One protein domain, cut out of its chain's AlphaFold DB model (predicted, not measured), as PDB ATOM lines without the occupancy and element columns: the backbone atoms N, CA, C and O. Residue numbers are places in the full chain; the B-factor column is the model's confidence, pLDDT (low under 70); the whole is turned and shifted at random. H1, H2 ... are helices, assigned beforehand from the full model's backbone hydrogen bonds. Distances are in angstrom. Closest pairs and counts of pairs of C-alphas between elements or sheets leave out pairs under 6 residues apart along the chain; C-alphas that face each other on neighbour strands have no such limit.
ATOM      1  N   ARG A  92     373.526 142.620 292.240       97.25
ATOM      2  CA  ARG A  92     374.847 142.062 291.909       97.25
ATOM      3  C   ARG A  92     374.725 140.650 291.344       97.25
ATOM      4  O   ARG A  92     375.426 140.327 290.387       97.25
ATOM      5  N   GLY A  93     373.836 139.828 291.899       96.62
ATOM      6  CA  GLY A  93     373.513 138.500 291.369       96.62
ATOM      7  C   GLY A  93     372.964 138.562 289.947       96.62
ATOM      8  O   GLY A  93     373.482 137.890 289.053       96.62
ATOM      9  N   LEU A  94     372.009 139.463 289.706       97.62
ATOM     10  CA  LEU A  94     371.463 139.703 288.368       97.62
ATOM     11  C   LEU A  94     372.528 140.170 287.368       97.62
ATOM     12  O   LEU A  94     372.553 139.698 286.231       97.62
ATOM     13  N   ALA A  95     373.429 141.067 287.783       97.56
ATOM     14  CA  ALA A  95     374.520 141.539 286.932       97.56
ATOM     15  C   ALA A  95     375.488 140.405 286.556       97.56
ATOM     16  O   ALA A  95     375.859 140.287 285.389       97.56
ATOM     17  N   ARG A  96     375.840 139.529 287.510       97.44
ATOM     18  CA  ARG A  96     376.679 138.347 287.244       97.44
ATOM     19  C   ARG A  96     376.025 137.386 286.253       97.44
ATOM     20  O   ARG A  96     376.707 136.939 285.333       97.44
ATOM     21  N   SER A  97     374.729 137.097 286.407       96.62
ATOM     22  CA  SER A  97     373.999 136.234 285.464       96.62
ATOM     23  C   SER A  97     373.971 136.840 284.058       96.62
ATOM     24  O   SER A  97     374.326 136.182 283.081       96.62
ATOM     25  N   ARG A  98     373.652 138.138 283.957       97.56
ATOM     26  CA  ARG A  98     373.650 138.867 282.682       97.56
ATOM     27  C   ARG A  98     375.011 138.816 281.989       97.56
ATOM     28  O   ARG A  98     375.061 138.614 280.779       97.56
ATOM     29  N   GLU A  99     376.091 139.008 282.739       97.75
ATOM     30  CA  GLU A  99     377.452 138.969 282.203       97.75
ATOM     31  C   GLU A  99     377.863 137.553 281.774       97.75
ATOM     32  O   GLU A  99     378.532 137.376 280.760       97.75
ATOM     33  N   ALA A 100     377.447 136.521 282.511       97.00
ATOM     34  CA  ALA A 100     377.662 135.132 282.109       97.00
ATOM     35  C   ALA A 100     376.955 134.807 280.784       97.00
ATOM     36  O   ALA A 100     377.593 134.278 279.872       97.00
ATOM     37  N   ASP A 101     375.685 135.201 280.637       97.50
ATOM     38  CA  ASP A 101     374.957 135.064 279.370       97.50
ATOM     39  C   ASP A 101     375.657 135.835 278.244       97.50
ATOM     40  O   ASP A 101     375.793 135.333 277.132       97.50
ATOM     41  N   HIS A 102     376.115 137.062 278.513       97.44
ATOM     42  CA  HIS A 102     376.774 137.884 277.501       97.44
ATOM     43  C   HIS A 102     378.054 137.225 276.977       97.44
ATOM     44  O   HIS A 102     378.222 137.104 275.763       97.44
ATOM     45  N   ARG A 103     378.904 136.719 277.878       97.88
ATOM     46  CA  ARG A 103     380.137 136.003 277.520       97.88
ATOM     47  C   ARG A 103     379.860 134.740 276.707       97.88
ATOM     48  O   ARG A 103     380.514 134.520 275.692       97.88
ATOM     49  N   LEU A 104     378.874 133.932 277.102       97.94
ATOM     50  CA  LEU A 104     378.483 132.727 276.359       97.94
ATOM     51  C   LEU A 104     377.956 133.064 274.954       97.94
ATOM     52  O   LEU A 104     378.337 132.421 273.976       97.94
ATOM     53  N   ALA A 105     377.128 134.106 274.840       97.31
ATOM     54  CA  ALA A 105     376.599 134.575 273.563       97.31
ATOM     55  C   ALA A 105     377.695 135.148 272.647       97.31
ATOM     56  O   ALA A 105     377.608 135.010 271.427       97.31
ATOM     57  N   GLN A 106     378.713 135.799 273.215       97.00
ATOM     58  CA  GLN A 106     379.866 136.303 272.469       97.00
ATOM     59  C   GLN A 106     380.739 135.152 271.961       97.00
ATOM     60  O   GLN A 106     381.087 135.130 270.785       97.00
ATOM     61  N   LYS A 107     381.024 134.148 272.802       96.31
ATOM     62  CA  LYS A 107     381.723 132.930 272.365       96.31
ATOM     63  C   LYS A 107     380.998 132.255 271.198       96.31
ATOM     64  O   LYS A 107     381.631 131.868 270.225       96.31
ATOM     65  N   ALA A 108     379.671 132.129 271.264       95.25
ATOM     66  CA  ALA A 108     378.865 131.536 270.190       95.25
ATOM     67  C   ALA A 108     378.943 132.291 268.844       95.25
ATOM     68  O   ALA A 108     378.661 131.701 267.808       95.25
ATOM     69  N   GLU A 109     379.280 133.586 268.850       92.56
ATOM     70  CA  GLU A 109     379.486 134.372 267.623       92.56
ATOM     71  C   GLU A 109     380.894 134.224 267.058       92.56
ATOM     72  O   GLU A 109     381.072 134.276 265.844       92.56
ATOM     73  N   LEU A 110     381.888 134.088 267.936       94.31
ATOM     74  CA  LEU A 110     383.294 134.048 267.546       94.31
ATOM     75  C   LEU A 110     383.735 132.663 267.078       94.31
ATOM     76  O   LEU A 110     384.605 132.563 266.218       94.31
ATOM     77  N   GLU A 111     383.144 131.605 267.628       94.12
ATOM     78  CA  GLU A 111     383.513 130.235 267.290       94.12
ATOM     79  C   GLU A 111     382.273 129.482 266.790       94.12
ATOM     80  O   GLU A 111     381.213 129.552 267.426       94.12
ATOM     81  N   PRO A 112     382.382 128.767 265.657       90.38
ATOM     82  CA  PRO A 112     381.255 128.073 265.057       90.38
ATOM     83  C   PRO A 112     380.741 126.961 265.975       90.38
ATOM     84  O   PRO A 112     381.512 126.181 266.528       90.38
ATOM     85  N   LEU A 113     379.416 126.877 266.101       93.31
ATOM     86  CA  LEU A 113     378.750 125.784 266.805       93.31
ATOM     87  C   LEU A 113     378.708 124.529 265.925       93.31
ATOM     88  O   LEU A 113     378.504 124.618 264.707       93.31
ATOM     89  N   ASP A 114     378.833 123.372 266.570       95.62
ATOM     90  CA  ASP A 114     378.707 122.066 265.926       95.62
ATOM     91  C   ASP A 114     377.362 121.915 265.181       95.62
ATOM     92  O   ASP A 114     376.370 122.592 265.485       95.62
ATOM     93  N   ALA A 115     377.331 121.062 264.154       94.81
ATOM     94  CA  ALA A 115     376.144 120.825 263.340       94.81
ATOM     95  C   ALA A 115     374.932 120.377 264.174       94.81
ATOM     96  O   ALA A 115     373.840 120.903 263.948       94.81
ATOM     97  N   ASP A 116     375.124 119.515 265.175       93.88
ATOM     98  CA  ASP A 116     374.036 119.014 266.025       93.88
ATOM     99  C   ASP A 116     373.495 120.114 266.952       93.88
ATOM    100  O   ASP A 116     372.284 120.253 267.153       93.88
ATOM    101  N   ILE A 117     374.376 120.994 267.437       96.69
ATOM    102  CA  ILE A 117     373.989 122.172 268.226       96.69
ATOM    103  C   ILE A 117     373.192 123.157 267.361       96.69
ATOM    104  O   ILE A 117     372.176 123.711 267.794       96.69
ATOM    105  N   ARG A 118     373.606 123.370 266.107       96.44
ATOM    106  CA  ARG A 118     372.850 124.203 265.160       96.44
ATOM    107  C   ARG A 118     371.510 123.569 264.790       96.44
ATOM    108  O   ARG A 118     370.539 124.310 264.636       96.44
ATOM    109  N   ALA A 119     371.430 122.241 264.702       97.06
ATOM    110  CA  ALA A 119     370.180 121.525 264.458       97.06
ATOM    111  C   ALA A 119     369.160 121.766 265.584       97.06
ATOM    112  O   ALA A 119     368.013 122.104 265.286       97.06
ATOM    113  N   LEU A 120     369.586 121.725 266.854       97.69
ATOM    114  CA  LEU A 120     368.751 122.140 267.992       97.69
ATOM    115  C   LEU A 120     368.277 123.596 267.845       97.69
ATOM    116  O   LEU A 120     367.103 123.907 268.058       97.69
ATOM    117  N   GLY A 121     369.176 124.496 267.438       96.88
ATOM    118  CA  GLY A 121     368.844 125.897 267.181       96.88
ATOM    119  C   GLY A 121     367.745 126.071 266.125       96.88
ATOM    120  O   GLY A 121     366.805 126.838 266.339       96.88
ATOM    121  N   SER A 122     367.840 125.337 265.017       97.31
ATOM    122  CA  SER A 122     366.842 125.330 263.939       97.31
ATOM    123  C   SER A 122     365.518 124.700 264.373       97.31
ATOM    124  O   SER A 122     364.459 125.247 264.068       97.31
ATOM    125  N   ALA A 123     365.557 123.600 265.131       97.44
ATOM    126  CA  ALA A 123     364.363 122.952 265.671       97.44
ATOM    127  C   ALA A 123     363.582 123.897 266.600       97.44
ATOM    128  O   ALA A 123     362.358 123.993 266.507       97.44
ATOM    129  N   LEU A 124     364.284 124.666 267.440       97.25
ATOM    130  CA  LEU A 124     363.670 125.679 268.302       97.25
ATOM    131  C   LEU A 124     363.002 126.808 267.507       97.25
ATOM    132  O   LEU A 124     361.899 127.221 267.860       97.25
ATOM    133  N   ARG A 125     363.629 127.281 266.419       97.06
ATOM    134  CA  ARG A 125     363.026 128.290 265.530       97.06
ATOM    135  C   ARG A 125     361.767 127.751 264.842       97.06
ATOM    136  O   ARG A 125     360.744 128.430 264.818       97.06
ATOM    137  N   ALA A 126     361.803 126.504 264.363       96.50
ATOM    138  CA  ALA A 126     360.639 125.834 263.777       96.50
ATOM    139  C   ALA A 126     359.497 125.646 264.792       96.50
ATOM    140  O   ALA A 126     358.328 125.844 264.454       96.50
ATOM    141  N   TYR A 127     359.824 125.320 266.048       96.38
ATOM    142  CA  TYR A 127     358.853 125.298 267.140       96.38
ATOM    143  C   TYR A 127     358.217 126.677 267.354       96.38
ATOM    144  O   TYR A 127     356.997 126.768 267.452       96.38
ATOM    145  N   GLY A 128     359.015 127.750 267.391       95.12
ATOM    146  CA  GLY A 128     358.505 129.112 267.557       95.12
ATOM    147  C   GLY A 128     357.543 129.527 266.445       95.12
ATOM    148  O   GLY A 128     356.463 130.031 266.740       95.12
ATOM    149  N   ILE A 129     357.867 129.229 265.184       95.69
ATOM    150  CA  ILE A 129     356.971 129.497 264.046       95.69
ATOM    151  C   ILE A 129     355.636 128.752 264.210       95.69
ATOM    152  O   ILE A 129     354.574 129.356 264.054       95.69
ATOM    153  N   ALA A 130     355.676 127.463 264.559       95.00
ATOM    154  CA  ALA A 130     354.468 126.663 264.769       95.00
ATOM    155  C   ALA A 130     353.612 127.187 265.940       95.00
ATOM    156  O   ALA A 130     352.390 127.281 265.824       95.00
ATOM    157  N   ASP A 131     354.258 127.569 267.046       93.44
ATOM    158  CA  ASP A 131     353.615 128.148 268.232       93.44
ATOM    159  C   ASP A 131     352.958 129.500 267.915       93.44
ATOM    160  O   ASP A 131     351.812 129.740 268.297       93.44
ATOM    161  N   ALA A 132     353.637 130.363 267.153       92.56
ATOM    162  CA  ALA A 132     353.088 131.642 266.705       92.56
ATOM    163  C   ALA A 132     351.873 131.464 265.779       92.56
ATOM    164  O   ALA A 132     350.889 132.193 265.905       92.56
ATOM    165  N   ALA A 133     351.907 130.460 264.898       92.50
ATOM    166  CA  ALA A 133     350.794 130.121 264.013       92.50
ATOM    167  C   ALA A 133     349.609 129.453 264.738       92.50
ATOM    168  O   ALA A 133     348.552 129.275 264.137       92.50
ATOM    169  N   SER A 134     349.762 129.085 266.019       89.62
ATOM    170  CA  SER A 134     348.775 128.307 266.784       89.62
ATOM    171  C   SER A 134     348.396 126.970 266.119       89.62
ATOM    172  O   SER A 134     347.298 126.451 266.333       89.62
ATOM    173  N   ASP A 135     349.306 126.386 265.333       92.19
ATOM    174  CA  ASP A 135     349.113 125.083 264.690       92.19
ATOM    175  C   ASP A 135     349.479 123.960 265.668       92.19
ATOM    176  O   ASP A 135     350.645 123.613 265.860       92.19
ATOM    177  N   GLN A 136     348.458 123.366 266.287       89.31
ATOM    178  CA  GLN A 136     348.635 122.321 267.296       89.31
ATOM    179  C   GLN A 136     349.383 121.090 266.767       89.31
ATOM    180  O   GLN A 136     350.189 120.502 267.493       89.31
ATOM    181  N   HIS A 137     349.147 120.696 265.514       91.62
ATOM    182  CA  HIS A 137     349.791 119.517 264.939       91.62
ATOM    183  C   HIS A 137     351.274 119.790 264.685       91.62
ATOM    184  O   HIS A 137     352.125 118.974 265.057       91.62
ATOM    185  N   ALA A 138     351.592 120.958 264.119       93.25
ATOM    186  CA  ALA A 138     352.973 121.379 263.913       93.25
ATOM    187  C   ALA A 138     353.716 121.562 265.244       93.25
ATOM    188  O   ALA A 138     354.850 121.105 265.363       93.25
ATOM    189  N   VAL A 139     353.078 122.132 266.273       92.44
ATOM    190  CA  VAL A 139     353.677 122.291 267.611       92.44
ATOM    191  C   VAL A 139     354.044 120.939 268.220       92.44
ATOM    192  O   VAL A 139     355.159 120.775 268.716       92.44
ATOM    193  N   VAL A 140     353.149 119.946 268.162       92.88
ATOM    194  CA  VAL A 140     353.425 118.602 268.702       92.88
ATOM    195  C   VAL A 140     354.584 117.934 267.963       92.88
ATOM    196  O   VAL A 140     355.435 117.317 268.606       92.88
ATOM    197  N   LYS A 141     354.641 118.064 266.633       93.88
ATOM    198  CA  LYS A 141     355.750 117.537 265.828       93.88
ATOM    199  C   LYS A 141     357.067 118.233 266.178       93.88
ATOM    200  O   LYS A 141     358.003 117.562 266.605       93.88
ATOM    201  N   SER A 142     357.109 119.561 266.099       93.88
ATOM    202  CA  SER A 142     358.308 120.350 266.397       93.88
ATOM    203  C   SER A 142     358.801 120.128 267.826       93.88
ATOM    204  O   SER A 142     360.003 120.114 268.059       93.88
ATOM    205  N   ARG A 143     357.908 119.889 268.797       93.94
ATOM    206  CA  ARG A 143     358.310 119.570 270.175       93.94
ATOM    207  C   ARG A 143     359.065 118.242 270.273       93.94
ATOM    208  O   ARG A 143     360.019 118.153 271.042       93.94
ATOM    209  N   LYS A 144     358.665 117.224 269.504       94.50
ATOM    210  CA  LYS A 144     359.399 115.947 269.432       94.50
ATOM    211  C   LYS A 144     360.775 116.143 268.799       94.50
ATOM    212  O   LYS A 144     361.755 115.633 269.334       94.50
ATOM    213  N   ASP A 145     360.845 116.928 267.726       96.12
ATOM    214  CA  ASP A 145     362.101 117.230 267.033       96.12
ATOM    215  C   ASP A 145     363.064 118.017 267.941       96.12
ATOM    216  O   ASP A 145     364.253 117.699 268.021       96.12
ATOM    217  N   VAL A 146     362.551 118.993 268.702       97.19
ATOM    218  CA  VAL A 146     363.336 119.716 269.713       97.19
ATOM    219  C   VAL A 146     363.832 118.771 270.805       97.19
ATOM    220  O   VAL A 146     365.006 118.827 271.147       97.19
ATOM    221  N   ALA A 147     362.984 117.894 271.346       95.12
ATOM    222  CA  ALA A 147     363.402 116.969 272.402       95.12
ATOM    223  C   ALA A 147     364.503 116.002 271.925       95.12
ATOM    224  O   ALA A 147     365.476 115.769 272.644       95.12
ATOM    225  N   LEU A 148     364.381 115.480 270.700       95.50
ATOM    226  CA  LEU A 148     365.385 114.603 270.094       95.50
ATOM    227  C   LEU A 148     366.725 115.327 269.897       95.50
ATOM    228  O   LEU A 148     367.762 114.845 270.351       95.50
ATOM    229  N   THR A 149     366.695 116.500 269.262       97.00
ATOM    230  CA  THR A 149     367.907 117.293 268.998       97.00
ATOM    231  C   THR A 149     368.534 117.841 270.280       97.00
ATOM    232  O   THR A 149     369.755 117.918 270.377       97.00
ATOM    233  N   ALA A 150     367.735 118.152 271.304       96.00
ATOM    234  CA  ALA A 150     368.225 118.560 272.618       96.00
ATOM    235  C   ALA A 150     368.999 117.432 273.310       96.00
ATOM    236  O   ALA A 150     370.072 117.677 273.863       96.00
ATOM    237  N   ALA A 151     368.495 116.195 273.244       94.94
ATOM    238  CA  ALA A 151     369.185 115.034 273.799       94.94
ATOM    239  C   ALA A 151     370.525 114.770 273.091       94.94
ATOM    240  O   ALA A 151     371.526 114.518 273.761       94.94
ATOM    241  N   GLN A 152     370.562 114.882 271.759       94.69
ATOM    242  CA  GLN A 152     371.787 114.740 270.960       94.69
ATOM    243  C   GLN A 152     372.810 115.835 271.289       94.69
ATOM    244  O   GLN A 152     373.956 115.537 271.614       94.69
ATOM    245  N   ALA A 153     372.375 117.098 271.304       95.19
ATOM    246  CA  ALA A 153     373.216 118.243 271.638       95.19
ATOM    247  C   ALA A 153     373.832 118.132 273.044       95.19
ATOM    248  O   ALA A 153     375.017 118.403 273.230       95.19
ATOM    249  N   LEU A 154     373.046 117.692 274.033       94.75
ATOM    250  CA  LEU A 154     373.516 117.485 275.407       94.75
ATOM    251  C   LEU A 154     374.458 116.290 275.575       94.75
ATOM    252  O   LEU A 154     375.184 116.245 276.571       94.75
ATOM    253  N   ALA A 155     374.403 115.306 274.675       94.19
ATOM    254  CA  ALA A 155     375.336 114.184 274.665       94.19
ATOM    255  C   ALA A 155     376.707 114.588 274.103       94.19
ATOM    256  O   ALA A 155     377.708 113.973 274.462       94.19
ATOM    257  N   LEU A 156     376.744 115.619 273.252       93.56
ATOM    258  CA  LEU A 156     377.971 116.156 272.680       93.56
ATOM    259  C   LEU A 156     378.707 117.061 273.675       93.56
ATOM    260  O   LEU A 156     379.812 116.738 274.103       93.56
ATOM    261  N   ASP A 157     378.108 118.203 274.023       93.31
ATOM    262  CA  ASP A 157     378.728 119.189 274.908       93.31
ATOM    263  C   ASP A 157     377.695 120.126 275.548       93.31
ATOM    264  O   ASP A 157     376.924 120.820 274.879       93.31
ATOM    265  N   GLU A 158     377.731 120.199 276.876       95.81
ATOM    266  CA  GLU A 158     376.848 121.054 277.661       95.81
ATOM    267  C   GLU A 158     377.179 122.549 277.504       95.81
ATOM    268  O   GLU A 158     376.260 123.374 277.435       95.81
ATOM    269  N   GLU A 159     378.465 122.921 277.400       96.00
ATOM    270  CA  GLU A 159     378.860 124.330 277.250       96.00
ATOM    271  C   GLU A 159     378.362 124.893 275.913       96.00
ATOM    272  O   GLU A 159     377.830 126.005 275.865       96.00
ATOM    273  N   SER A 160     378.444 124.118 274.832       96.50
ATOM    274  CA  SER A 160     377.932 124.493 273.511       96.50
ATOM    275  C   SER A 160     376.419 124.711 273.498       96.50
ATOM    276  O   SER A 160     375.938 125.659 272.867       96.50
ATOM    277  N   VAL A 161     375.653 123.913 274.249       97.62
ATOM    278  CA  VAL A 161     374.204 124.130 274.405       97.62
ATOM    279  C   VAL A 161     373.931 125.420 275.196       97.62
ATOM    280  O   VAL A 161     373.059 126.210 274.822       97.62
ATOM    281  N   LEU A 162     374.698 125.694 276.258       97.88
ATOM    282  CA  LEU A 162     374.594 126.948 277.017       97.88
ATOM    283  C   LEU A 162     374.947 128.173 276.158       97.88
ATOM    284  O   LEU A 162     374.267 129.199 276.244       97.88
ATOM    285  N   ARG A 163     375.960 128.057 275.291       98.06
ATOM    286  CA  ARG A 163     376.343 129.071 274.296       98.06
ATOM    287  C   ARG A 163     375.222 129.341 273.298       98.06
ATOM    288  O   ARG A 163     374.871 130.504 273.094       98.06
ATOM    289  N   LEU A 164     374.614 128.291 272.737       98.06
ATOM    290  CA  LEU A 164     373.447 128.410 271.857       98.06
ATOM    291  C   LEU A 164     372.299 129.143 272.558       98.06
ATOM    292  O   LEU A 164     371.753 130.109 272.018       98.06
ATOM    293  N   ARG A 165     371.951 128.719 273.779       98.19
ATOM    294  CA  ARG A 165     370.872 129.331 274.561       98.19
ATOM    295  C   ARG A 165     371.138 130.812 274.823       98.19
ATOM    296  O   ARG A 165     370.242 131.635 274.653       98.19
ATOM    297  N   ALA A 166     372.360 131.165 275.210       98.25
ATOM    298  CA  ALA A 166     372.750 132.548 275.462       98.25
ATOM    299  C   ALA A 166     372.699 133.414 274.190       98.25
ATOM    300  O   ALA A 166     372.217 134.551 274.223       98.25
ATOM    301  N   TYR A 167     373.140 132.866 273.054       97.88
ATOM    302  CA  TYR A 167     373.037 133.515 271.748       97.88
ATOM    303  C   TYR A 167     371.578 133.802 271.369       97.88
ATOM    304  O   TYR A 167     371.230 134.943 271.049       97.88
ATOM    305  N   GLN A 168     370.707 132.794 271.474       97.94
ATOM    306  CA  GLN A 168     369.275 132.924 271.204       97.94
ATOM    307  C   GLN A 168     368.594 133.907 272.164       97.94
ATOM    308  O   GLN A 168     367.820 134.749 271.714       97.94
ATOM    309  N   LEU A 169     368.932 133.884 273.459       98.12
ATOM    310  CA  LEU A 169     368.438 134.863 274.431       98.12
ATOM    311  C   LEU A 169     368.790 136.289 273.997       98.12
ATOM    312  O   LEU A 169     367.934 137.172 274.000       98.12
ATOM    313  N   ARG A 170     370.041 136.538 273.591       97.69
ATOM    314  CA  ARG A 170     370.459 137.867 273.123       97.69
ATOM    315  C   ARG A 170     369.719 138.282 271.848       97.69
ATOM    316  O   ARG A 170     369.335 139.446 271.743       97.69
ATOM    317  N   ALA A 171     369.519 137.371 270.894       97.00
ATOM    318  CA  ALA A 171     368.743 137.642 269.682       97.00
ATOM    319  C   ALA A 171     367.281 137.989 270.009       97.00
ATOM    320  O   ALA A 171     366.800 139.037 269.586       97.00
ATOM    321  N   PHE A 172     366.630 137.198 270.866       97.62
ATOM    322  CA  PHE A 172     365.271 137.453 271.344       97.62
ATOM    323  C   PHE A 172     365.143 138.818 272.035       97.62
ATOM    324  O   PHE A 172     364.275 139.610 271.682       97.62
ATOM    325  N   LEU A 173     366.041 139.150 272.970       96.94
ATOM    326  CA  LEU A 173     366.004 140.440 273.668       96.94
ATOM    327  C   LEU A 173     366.195 141.630 272.718       96.94
ATOM    328  O   LEU A 173     365.575 142.674 272.917       96.94
ATOM    329  N   ARG A 174     367.043 141.494 271.687       96.38
ATOM    330  CA  ARG A 174     367.171 142.514 270.633       96.38
ATOM    331  C   ARG A 174     365.869 142.650 269.849       96.38
ATOM    332  O   ARG A 174     365.404 143.770 269.680       96.38
ATOM    333  N   ALA A 175     365.263 141.536 269.448       95.88
ATOM    334  CA  ALA A 175     364.012 141.528 268.699       95.88
ATOM    335  C   ALA A 175     362.854 142.165 269.489       95.88
ATOM    336  O   ALA A 175     362.119 142.980 268.934       95.88
ATOM    337  N   VAL A 176     362.747 141.888 270.796       95.88
ATOM    338  CA  VAL A 176     361.773 142.547 271.686       95.88
ATOM    339  C   VAL A 176     362.002 144.058 271.721       95.88
ATOM    340  O   VAL A 176     361.059 144.814 271.524       95.88
ATOM    341  N   ARG A 177     363.246 144.521 271.905       94.62
ATOM    342  CA  ARG A 177     363.560 145.965 271.920       94.62
ATOM    343  C   ARG A 177     363.251 146.642 270.588       94.62
ATOM    344  O   ARG A 177     362.761 147.766 270.581       94.62
ATOM    345  N   THR A 178     363.531 145.975 269.470       94.44
ATOM    346  CA  THR A 178     363.168 146.481 268.141       94.44
ATOM    347  C   THR A 178     361.658 146.622 268.023       94.44
ATOM    348  O   THR A 178     361.196 147.687 267.632       94.44
ATOM    349  N   TRP A 179     360.894 145.610 268.437       94.62
ATOM    350  CA  TRP A 179     359.433 145.658 268.449       94.62
ATOM    351  C   TRP A 179     358.880 146.771 269.355       94.62
ATOM    352  O   TRP A 179     357.972 147.481 268.943       94.62
ATOM    353  N   GLU A 180     359.463 147.014 270.533       93.44
ATOM    354  CA  GLU A 180     359.051 148.132 271.403       93.44
ATOM    355  C   GLU A 180     359.267 149.518 270.767       93.44
ATOM    356  O   GLU A 180     358.606 150.486 271.146       93.44
ATOM    357  N   ILE A 181     360.218 149.637 269.835       93.19
ATOM    358  CA  ILE A 181     360.537 150.890 269.136       93.19
ATOM    359  C   ILE A 181     359.693 151.039 267.868       93.19
ATOM    360  O   ILE A 181     359.174 152.121 267.601       93.19
ATOM    361  N   THR A 182     359.590 149.979 267.064       92.44
ATOM    362  CA  THR A 182     358.977 150.024 265.728       92.44
ATOM    363  C   THR A 182     357.502 149.635 265.728       92.44
ATOM    364  O   THR A 182     356.785 149.997 264.801       92.44
ATOM    365  N   GLY A 183     357.051 148.876 266.728       88.38
ATOM    366  CA  GLY A 183     355.738 148.228 266.761       88.38
ATOM    367  C   GLY A 183     355.589 147.053 265.788       88.38
ATOM    368  O   GLY A 183     354.503 146.488 265.693       88.38
ATOM    369  N   ILE A 184     356.648 146.683 265.057       88.31
ATOM    370  CA  ILE A 184     356.616 145.647 264.016       88.31
ATOM    371  C   ILE A 184     357.266 144.372 264.548       88.31
ATOM    372  O   ILE A 184     358.383 144.399 265.069       88.31
ATOM    373  N   GLU A 185     356.570 143.247 264.403       87.12
ATOM    374  CA  GLU A 185     357.090 141.929 264.763       87.12
ATOM    375  C   GLU A 185     358.085 141.446 263.700       87.12
ATOM    376  O   GLU A 185     357.733 141.231 262.542       87.12
ATOM    377  N   GLY A 186     359.355 141.324 264.092       90.69
ATOM    378  CA  GLY A 186     360.414 140.791 263.234       90.69
ATOM    379  C   GLY A 186     360.492 139.258 263.266       90.69
ATOM    380  O   GLY A 186     360.003 138.642 264.214       90.69
ATOM    381  N   PRO A 187     361.180 138.630 262.292       92.44
ATOM    382  CA  PRO A 187     361.269 137.171 262.184       92.44
ATOM    383  C   PRO A 187     361.894 136.523 263.426       92.44
ATOM    384  O   PRO A 187     361.350 135.556 263.947       92.44
ATOM    385  N   ASP A 188     362.961 137.106 263.984       92.81
ATOM    386  CA  ASP A 188     363.592 136.596 265.211       92.81
ATOM    387  C   ASP A 188     362.640 136.599 266.421       92.81
ATOM    388  O   ASP A 188     362.762 135.745 267.302       92.81
ATOM    389  N   LEU A 189     361.690 137.543 266.485       93.88
ATOM    390  CA  LEU A 189     360.711 137.593 267.572       93.88
ATOM    391  C   LEU A 189     359.711 136.442 267.449       93.88
ATOM    392  O   LEU A 189     359.412 135.796 268.449       93.88
ATOM    393  N   THR A 190     359.254 136.151 266.233       94.31
ATOM    394  CA  THR A 190     358.364 135.022 265.943       94.31
ATOM    395  C   THR A 190     359.072 133.686 266.159       94.31
ATOM    396  O   THR A 190     358.566 132.809 266.853       94.31
ATOM    397  N   GLU A 191     360.284 133.535 265.632       95.81
ATOM    398  CA  GLU A 191     361.036 132.280 265.677       95.81
ATOM    399  C   GLU A 191     361.525 131.920 267.086       95.81
ATOM    400  O   GLU A 191     361.504 130.754 267.467       95.81
ATOM    401  N   LEU A 192     361.957 132.896 267.892       94.62
ATOM    402  CA  LEU A 192     362.480 132.635 269.244       94.62
ATOM    403  C   LEU A 192     361.439 132.876 270.345       94.62
ATOM    404  O   LEU A 192     361.543 132.314 271.439       94.62
ATOM    405  N   GLY A 193     360.447 133.728 270.081       88.38
ATOM    406  CA  GLY A 193     359.375 134.071 271.012       88.38
ATOM    407  C   GLY A 193     358.105 133.240 270.824       88.38
ATOM    408  O   GLY A 193     357.375 133.044 271.794       88.38
ATOM    409  N   GLY A 194     357.847 132.703 269.631       92.25
ATOM    410  CA  GLY A 194     356.572 132.065 269.303       92.25
ATOM    411  C   GLY A 194     355.394 133.015 269.514       92.25
ATOM    412  O   GLY A 194     355.464 134.186 269.149       92.25
ATOM    413  N   GLY A 195     354.339 132.555 270.187       87.56
ATOM    414  CA  GLY A 195     353.165 133.371 270.529       87.56
ATOM    415  C   GLY A 195     353.391 134.430 271.626       87.56
ATOM    416  O   GLY A 195     352.442 134.792 272.326       87.56
ATOM    417  N   PHE A 196     354.629 134.898 271.833       90.44
ATOM    418  CA  PHE A 196     355.026 135.767 272.948       90.44
ATOM    419  C   PHE A 196     354.279 137.105 272.974       90.44
ATOM    420  O   PHE A 196     353.722 137.460 274.011       90.44
ATOM    421  N   THR A 197     354.222 137.835 271.861       87.38
ATOM    422  CA  THR A 197     353.541 139.141 271.781       87.38
ATOM    423  C   THR A 197     352.044 139.009 272.040       87.38
ATOM    424  O   THR A 197     351.484 139.750 272.852       87.38
ATOM    425  N   GLY A 198     351.415 137.990 271.449       86.31
ATOM    426  CA  GLY A 198     350.028 137.625 271.719       86.31
ATOM    427  C   GLY A 198     349.794 137.284 273.191       86.31
ATOM    428  O   GLY A 198     348.802 137.719 273.766       86.31
ATOM    429  N   MET A 199     350.713 136.558 273.834       88.50
ATOM    430  CA  MET A 199     350.653 136.264 275.269       88.50
ATOM    431  C   MET A 199     350.772 137.532 276.122       88.50
ATOM    432  O   MET A 199     349.979 137.707 277.045       88.50
ATOM    433  N   LEU A 200     351.695 138.444 275.799       88.06
ATOM    434  CA  LEU A 200     351.826 139.707 276.525       88.06
ATOM    435  C   LEU A 200     350.557 140.559 276.415       88.06
ATOM    436  O   LEU A 200     350.079 141.075 277.426       88.06
ATOM    437  N   ALA A 201     350.003 140.688 275.206       85.19
ATOM    438  CA  ALA A 201     348.776 141.440 274.960       85.19
ATOM    439  C   ALA A 201     347.588 140.816 275.700       85.19
ATOM    440  O   ALA A 201     346.880 141.515 276.425       85.19
ATOM    441  N   ARG A 202     347.428 139.489 275.594       84.69
ATOM    442  CA  ARG A 202     346.399 138.743 276.324       84.69
ATOM    443  C   ARG A 202     346.557 138.831 277.828       84.69
ATOM    444  O   ARG A 202     345.565 138.654 278.490       84.69
ATOM    445  N   ASN A 203     347.740 139.061 278.383       83.69
ATOM    446  CA  ASN A 203     347.918 139.157 279.835       83.69
ATOM    447  C   ASN A 203     347.901 140.605 280.350       83.69
ATOM    448  O   ASN A 203     348.116 140.831 281.541       83.69
ATOM    449  N   GLY A 204     347.714 141.599 279.474       84.06
ATOM    450  CA  GLY A 204     347.855 143.008 279.840       84.06
ATOM    451  C   GLY A 204     349.281 143.378 280.270       84.06
ATOM    452  O   GLY A 204     349.478 144.330 281.021       84.06
ATOM    453  N   TRP A 205     350.288 142.626 279.817       89.88
ATOM    454  CA  TRP A 205     351.707 142.833 280.136       89.88
ATOM    455  C   TRP A 205     352.412 143.794 279.170       89.88
ATOM    456  O   TRP A 205     353.643 143.872 279.148       89.88
ATOM    457  N   VAL A 206     351.635 144.547 278.391       88.69
ATOM    458  CA  VAL A 206     352.102 145.617 277.507       88.69
ATOM    459  C   VAL A 206     351.434 146.920 277.924       88.69
ATOM    460  O   VAL A 206     350.217 146.977 278.090       88.69
ATOM    461  N   SER A 207     352.214 147.990 278.051       85.38
ATOM    462  CA  SER A 207     351.705 149.339 278.293       85.38
ATOM    463  C   SER A 207     352.378 150.325 277.352       85.38
ATOM    464  O   SER A 207     353.604 150.408 277.302       85.38
ATOM    465  N   ARG A 208     351.575 151.077 276.588       84.25
ATOM    466  CA  ARG A 208     352.057 152.072 275.610       84.25
ATOM    467  C   ARG A 208     353.101 151.504 274.629       84.25
ATOM    468  O   ARG A 208     354.097 152.161 274.344       84.25
ATOM    469  N   GLY A 209     352.890 150.271 274.162       81.38
ATOM    470  CA  GLY A 209     353.802 149.586 273.234       81.38
ATOM    471  C   GLY A 209     355.098 149.060 273.862       81.38
ATOM    472  O   GLY A 209     355.978 148.619 273.136       81.38
ATOM    473  N   ARG A 210     355.232 149.094 275.195       88.62
ATOM    474  CA  ARG A 210     356.390 148.554 275.922       88.62
ATOM    475  C   ARG A 210     356.002 147.368 276.784       88.62
ATOM    476  O   ARG A 210     354.914 147.346 277.364       88.62
ATOM    477  N   VAL A 211     356.906 146.405 276.894       91.00
ATOM    478  CA  VAL A 211     356.763 145.245 277.768       91.00
ATOM    479  C   VAL A 211     356.895 145.703 279.223       91.00
ATOM    480  O   VAL A 211     357.788 146.471 279.569       91.00
ATOM    481  N   LEU A 212     355.989 145.249 280.092       91.25
ATOM    482  CA  LEU A 212     356.030 145.580 281.523       91.25
ATOM    483  C   LEU A 212     357.106 144.798 282.290       91.25
ATOM    484  O   LEU A 212     357.513 145.215 283.375       91.25
ATOM    485  N   LEU A 213     357.544 143.657 281.753       91.88
ATOM    486  CA  LEU A 213     358.651 142.885 282.305       91.88
ATOM    487  C   LEU A 213     359.938 143.697 282.178       91.88
ATOM    488  O   LEU A 213     360.323 144.095 281.079       91.88
ATOM    489  N   ASP A 214     360.639 143.880 283.294       93.44
ATOM    490  CA  ASP A 214     362.004 144.394 283.246       93.44
ATOM    491  C   ASP A 214     362.966 143.379 282.591       93.44
ATOM    492  O   ASP A 214     362.645 142.203 282.401       93.44
ATOM    493  N   ASP A 215     364.176 143.833 282.241       95.25
ATOM    494  CA  ASP A 215     365.182 143.007 281.552       95.25
ATOM    495  C   ASP A 215     365.524 141.716 282.325       95.25
ATOM    496  O   ASP A 215     365.773 140.683 281.707       95.25
ATOM    497  N   ALA A 216     365.500 141.740 283.663       96.69
ATOM    498  CA  ALA A 216     365.811 140.571 284.485       96.69
ATOM    499  C   ALA A 216     364.660 139.551 284.488       96.69
ATOM    500  O   ALA A 216     364.887 138.361 284.262       96.69
ATOM    501  N   ALA A 217     363.425 140.015 284.684       96.44
ATOM    502  CA  ALA A 217     362.228 139.187 284.628       96.44
ATOM    503  C   ALA A 217     362.028 138.584 283.232       96.44
ATOM    504  O   ALA A 217     361.676 137.410 283.124       96.44
ATOM    505  N   LEU A 218     362.302 139.349 282.169       96.69
ATOM    506  CA  LEU A 218     362.201 138.881 280.787       96.69
ATOM    507  C   LEU A 218     363.224 137.781 280.477       96.69
ATOM    508  O   LEU A 218     362.859 136.751 279.910       96.69
ATOM    509  N   ARG A 219     364.486 137.950 280.897       97.69
ATOM    510  CA  ARG A 219     365.524 136.908 280.781       97.69
ATOM    511  C   ARG A 219     365.128 135.636 281.513       97.69
ATOM    512  O   ARG A 219     365.199 134.553 280.937       97.69
ATOM    513  N   ALA A 220     364.688 135.772 282.761       97.56
ATOM    514  CA  ALA A 220     364.261 134.649 283.583       97.56
ATOM    515  C   ALA A 220     363.062 133.914 282.961       97.56
ATOM    516  O   ALA A 220     363.086 132.691 282.840       97.56
ATOM    517  N   ALA A 221     362.043 134.652 282.505       96.06
ATOM    518  CA  ALA A 221     360.879 134.093 281.820       96.06
ATOM    519  C   ALA A 221     361.281 133.315 280.561       96.06
ATOM    520  O   ALA A 221     360.831 132.187 280.357       96.06
ATOM    521  N   TRP A 222     362.162 133.897 279.741       97.31
ATOM    522  CA  TRP A 222     362.624 133.266 278.512       97.31
ATOM    523  C   TRP A 222     363.439 131.999 278.792       97.31
ATOM    524  O   TRP A 222     363.152 130.965 278.198       97.31
ATOM    525  N   LYS A 223     364.386 132.030 279.744       97.81
ATOM    526  CA  LYS A 223     365.179 130.847 280.138       97.81
ATOM    527  C   LYS A 223     364.287 129.709 280.637       97.81
ATOM    528  O   LYS A 223     364.481 128.566 280.239       97.81
ATOM    529  N   ARG A 224     363.272 130.021 281.450       96.56
ATOM    530  CA  ARG A 224     362.287 129.031 281.920       96.56
ATOM    531  C   ARG A 224     361.521 128.392 280.766       96.56
ATOM    532  O   ARG A 224     361.439 127.170 280.709       96.56
ATOM    533  N   ARG A 225     361.003 129.205 279.839       95.44
ATOM    534  CA  ARG A 225     360.298 128.709 278.648       95.44
ATOM    535  C   ARG A 225     361.222 127.865 277.768       95.44
ATOM    536  O   ARG A 225     360.808 126.828 277.271       95.44
ATOM    537  N   TRP A 226     362.473 128.282 277.599       97.00
ATOM    538  CA  TRP A 226     363.465 127.535 276.831       97.00
ATOM    539  C   TRP A 226     363.715 126.144 277.435       97.00
ATOM    540  O   TRP A 226     363.692 125.152 276.707       97.00
ATOM    541  N   ASN A 227     363.863 126.044 278.761       96.56
ATOM    542  CA  ASN A 227     364.007 124.757 279.453       96.56
ATOM    543  C   ASN A 227     362.741 123.887 279.308       96.56
ATOM    544  O   ASN A 227     362.840 122.689 279.072       96.56
ATOM    545  N   GLU A 228     361.547 124.485 279.384       94.88
ATOM    546  CA  GLU A 228     360.268 123.775 279.219       94.88
ATOM    547  C   GLU A 228     360.069 123.207 277.801       94.88
ATOM    548  O   GLU A 228     359.540 122.102 277.632       94.88
ATOM    549  N   ILE A 229     360.489 123.955 276.777       94.69
ATOM    550  CA  ILE A 229     360.397 123.531 275.372       94.69
ATOM    551  C   ILE A 229     361.411 122.423 275.079       94.69
ATOM    552  O   ILE A 229     361.067 121.441 274.425       94.69
ATOM    553  N   THR A 230     362.641 122.567 275.577       96.31
ATOM    554  CA  THR A 230     363.721 121.589 275.362       96.31
ATOM    555  C   THR A 230     363.610 120.350 276.248       96.31
ATOM    556  O   THR A 230     364.192 119.321 275.924       96.31
ATOM    557  N   GLY A 231     362.866 120.427 277.356       95.19
ATOM    558  CA  GLY A 231     362.788 119.362 278.358       95.19
ATOM    559  C   GLY A 231     364.065 119.209 279.189       95.19
ATOM    560  O   GLY A 231     364.250 118.184 279.840       95.19
ATOM    561  N   ILE A 232     364.961 120.200 279.160       95.06
ATOM    562  CA  ILE A 232     366.244 120.146 279.861       95.06
ATOM    563  C   ILE A 232     366.052 120.577 281.314       95.06
ATOM    564  O   ILE A 232     365.797 121.748 281.598       95.06
ATOM    565  N   ASP A 233     366.254 119.632 282.229       93.75
ATOM    566  CA  ASP A 233     366.217 119.850 283.676       93.75
ATOM    567  C   ASP A 233     367.581 119.549 284.319       93.75
ATOM    568  O   ASP A 233     367.750 118.626 285.111       93.75
ATOM    569  N   ARG A 234     368.608 120.302 283.905       94.88
ATOM    570  CA  ARG A 234     369.956 120.245 284.494       94.88
ATOM    571  C   ARG A 234     370.237 121.515 285.308       94.88
ATOM    572  O   ARG A 234     369.839 122.597 284.870       94.88
ATOM    573  N   PRO A 235     370.976 121.441 286.434       94.88
ATOM    574  CA  PRO A 235     371.239 122.600 287.295       94.88
ATOM    575  C   PRO A 235     371.872 123.803 286.582       94.88
ATOM    576  O   PRO A 235     371.508 124.940 286.859       94.88
ATOM    577  N   SER A 236     372.766 123.567 285.620       95.19
ATOM    578  CA  SER A 236     373.416 124.605 284.801       95.19
ATOM    579  C   SER A 236     372.447 125.397 283.915       95.19
ATOM    580  O   SER A 236     372.728 126.533 283.520       95.19
ATOM    581  N   PHE A 237     371.279 124.824 283.619       96.75
ATOM    582  CA  PHE A 237     370.230 125.470 282.844       96.75
ATOM    583  C   PHE A 237     369.202 126.169 283.726       96.75
ATOM    584  O   PHE A 237     368.448 127.002 283.212       96.75
ATOM    585  N   GLN A 238     369.149 125.894 285.025       96.00
ATOM    586  CA  GLN A 238     368.160 126.540 285.875       96.00
ATOM    587  C   GLN A 238     368.482 128.031 286.056       96.00
ATOM    588  O   GLN A 238     369.652 128.401 286.190       96.00
ATOM    589  N   PRO A 239     367.470 128.921 286.016       96.69
ATOM    590  CA  PRO A 239     367.674 130.310 286.393       96.69
ATOM    591  C   PRO A 239     368.241 130.405 287.810       96.69
ATOM    592  O   PRO A 239     367.942 129.605 288.694       96.69
ATOM    593  N   THR A 240     369.054 131.424 288.042       97.00
ATOM    594  CA  THR A 240     369.567 131.718 289.382       97.00
ATOM    595  C   THR A 240     368.434 132.128 290.326       97.00
ATOM    596  O   THR A 240     367.372 132.589 289.895       97.00
ATOM    597  N   LEU A 241     368.663 132.031 291.640       96.88
ATOM    598  CA  LEU A 241     367.686 132.470 292.642       96.88
ATOM    599  C   LEU A 241     367.260 133.935 292.435       96.88
ATOM    600  O   LEU A 241     366.079 134.255 292.539       96.88
ATOM    601  N   ASP A 242     368.190 134.823 292.083       97.56
ATOM    602  CA  ASP A 242     367.871 136.232 291.825       97.56
ATOM    603  C   ASP A 242     367.043 136.427 290.546       97.56
ATOM    604  O   ASP A 242     366.148 137.270 290.513       97.56
ATOM    605  N   GLU A 243     367.259 135.616 289.510       97.75
ATOM    606  CA  GLU A 243     366.397 135.603 288.322       97.75
ATOM    607  C   GLU A 243     364.991 135.094 288.646       97.75
ATOM    608  O   GLU A 243     364.003 135.686 288.198       97.75
ATOM    609  N   HIS A 244     364.878 134.055 289.480       97.38
ATOM    610  CA  HIS A 244     363.590 133.615 290.007       97.38
ATOM    611  C   HIS A 244     362.908 134.743 290.783       97.38
ATOM    612  O   HIS A 244     361.759 135.068 290.486       97.38
ATOM    613  N   ARG A 245     363.606 135.409 291.706       97.69
ATOM    614  CA  ARG A 245     363.064 136.553 292.455       97.69
ATOM    615  C   ARG A 245     362.585 137.669 291.526       97.69
ATOM    616  O   ARG A 245     361.486 138.179 291.733       97.69
ATOM    617  N   ALA A 246     363.343 138.013 290.484       97.44
ATOM    618  CA  ALA A 246     362.942 139.021 289.501       97.44
ATOM    619  C   ALA A 246     361.655 138.624 288.752       97.44
ATOM    620  O   ALA A 246     360.717 139.419 288.666       97.44
ATOM    621  N   PHE A 247     361.572 137.377 288.280       96.75
ATOM    622  CA  PHE A 247     360.377 136.856 287.619       96.75
ATOM    623  C   PHE A 247     359.162 136.811 288.556       96.75
ATOM    624  O   PHE A 247     358.084 137.295 288.207       96.75
ATOM    625  N   TYR A 248     359.322 136.242 289.753       95.75
ATOM    626  CA  TYR A 248     358.233 136.074 290.711       95.75
ATOM    627  C   TYR A 248     357.742 137.414 291.258       95.75
ATOM    628  O   TYR A 248     356.537 137.607 291.410       95.75
ATOM    629  N   ARG A 249     358.640 138.390 291.446       95.00
ATOM    630  CA  ARG A 249     358.264 139.785 291.706       95.00
ATOM    631  C   ARG A 249     357.320 140.313 290.634       95.00
ATOM    632  O   ARG A 249     356.273 140.852 290.982       95.00
ATOM    633  N   PHE A 250     357.666 140.145 289.359       93.44
ATOM    634  CA  PHE A 250     356.841 140.632 288.257       93.44
ATOM    635  C   PHE A 250     355.440 140.003 288.270       93.44
ATOM    636  O   PHE A 250     354.448 140.728 288.320       93.44
ATOM    637  N   VAL A 251     355.335 138.672 288.303       91.31
ATOM    638  CA  VAL A 251     354.025 137.998 288.209       91.31
ATOM    639  C   VAL A 251     353.140 138.182 289.445       91.31
ATOM    640  O   VAL A 251     351.922 138.064 289.340       91.31
ATOM    641  N   LEU A 252     353.715 138.470 290.617       89.88
ATOM    642  CA  LEU A 252     352.936 138.794 291.817       89.88
ATOM    643  C   LEU A 252     352.348 140.212 291.755       89.88
ATOM    644  O   LEU A 252     351.225 140.430 292.223       89.88
ATOM    645  N   VAL A 253     353.089 141.156 291.162       87.25
ATOM    646  CA  VAL A 253     352.641 142.540 290.934       87.25
ATOM    647  C   VAL A 253     351.620 142.606 289.797       87.25
ATOM    648  O   VAL A 253     350.604 143.282 289.939       87.25
ATOM    649  N   TYR A 254     351.847 141.857 288.716       85.62
ATOM    650  CA  TYR A 254     351.001 141.811 287.520       85.62
ATOM    651  C   TYR A 254     350.368 140.419 287.351       85.62
ATOM    652  O   TYR A 254     350.799 139.646 286.487       85.62
ATOM    653  N   PRO A 255     349.374 140.053 288.183       81.38
ATOM    654  CA  PRO A 255     348.735 138.749 288.084       81.38
ATOM    655  C   PRO A 255     347.943 138.615 286.783       81.38
ATOM    656  O   PRO A 255     347.408 139.588 286.255       81.38
TER     657      PRO A 255
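This is residues 92 to 255 of the 343 residues of an uncharacterized protein of Polyangiaceae bacterium (UniProt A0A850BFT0). A pile of crossed helices has H4 and H7 in its middle, with the helical hairpin of H2 and H3 on one side and H8 on the other side, across H7. H1 crosses H4, short H5 packs between H4 and H2, and short H6 leads into a loop, residues 203 to 214, at the outside. The printed part has 164 residues with eight named helices, H1 to H8 in that order, and no named strand; the class is all helix. It is compact, with a radius of gyration of the C-alphas of 15.4 A and spans of 43 by 41 by 27 A.

H1, residues 92 to 110, begins at C-alpha 92 (374.847, 142.062, 291.909) and is 27.0 A long. H2, residues 115 to 132, is 25.7 A long, and H3, residues 136 to 156, 30.5 A. H4, residues 158 to 182, is the longest helix at 36.1 A and ends at C-alpha 182 (358.977, 150.024, 265.728). H5 is residues 187 to 193 and H6 residues 196 to 202. H7, residues 215 to 230, is 22.3 A long. H8, residues 241 to 253, is 18.2 A long and ends at C-alpha 253 (352.641, 142.540, 290.934).

H4 is the hub and touches H1, H2, H5 and H7. H1, with residues 101 to 109 alone, touches H4 about perpendicular at 79 degrees; their closest C-alphas, of Ala 105 and Tyr 167, are 4.1 A apart. H7 touches H4 with residues 219 to 226 alone, at a steep tilt of 53 degrees, opposite ways, closest at the C-alphas of Leu 169 and Arg 219, 7.3 A. H5 touches H4, closest at the C-alphas of Ala 175 and Leu 189, 5.3 A. H2 and H3 form a hairpin at a shallow tilt of 21 degrees, closest at the C-alphas of Leu 120 and Thr 149, 5.0 A. H8 touches H7 about perpendicular at 76 degrees, closest at the C-alphas of Ala 217 and Phe 247, 4.2 A. H6 touches no helix, and H3 and H8 are apart. In each of the eight helices every O i to N i+4 pair is within hydrogen-bond range.

The C-alphas of Ala 155 and Arg 208, the two farthest apart, are 44.5 A apart. The printed part has no cut. The link from H6 to H7, 12 residues, is long; in it residues 206 to 207 pair antiparallel with residues 210 to 211. The mean pLDDT of the printed part is 94.2, and no printed residue is under 70.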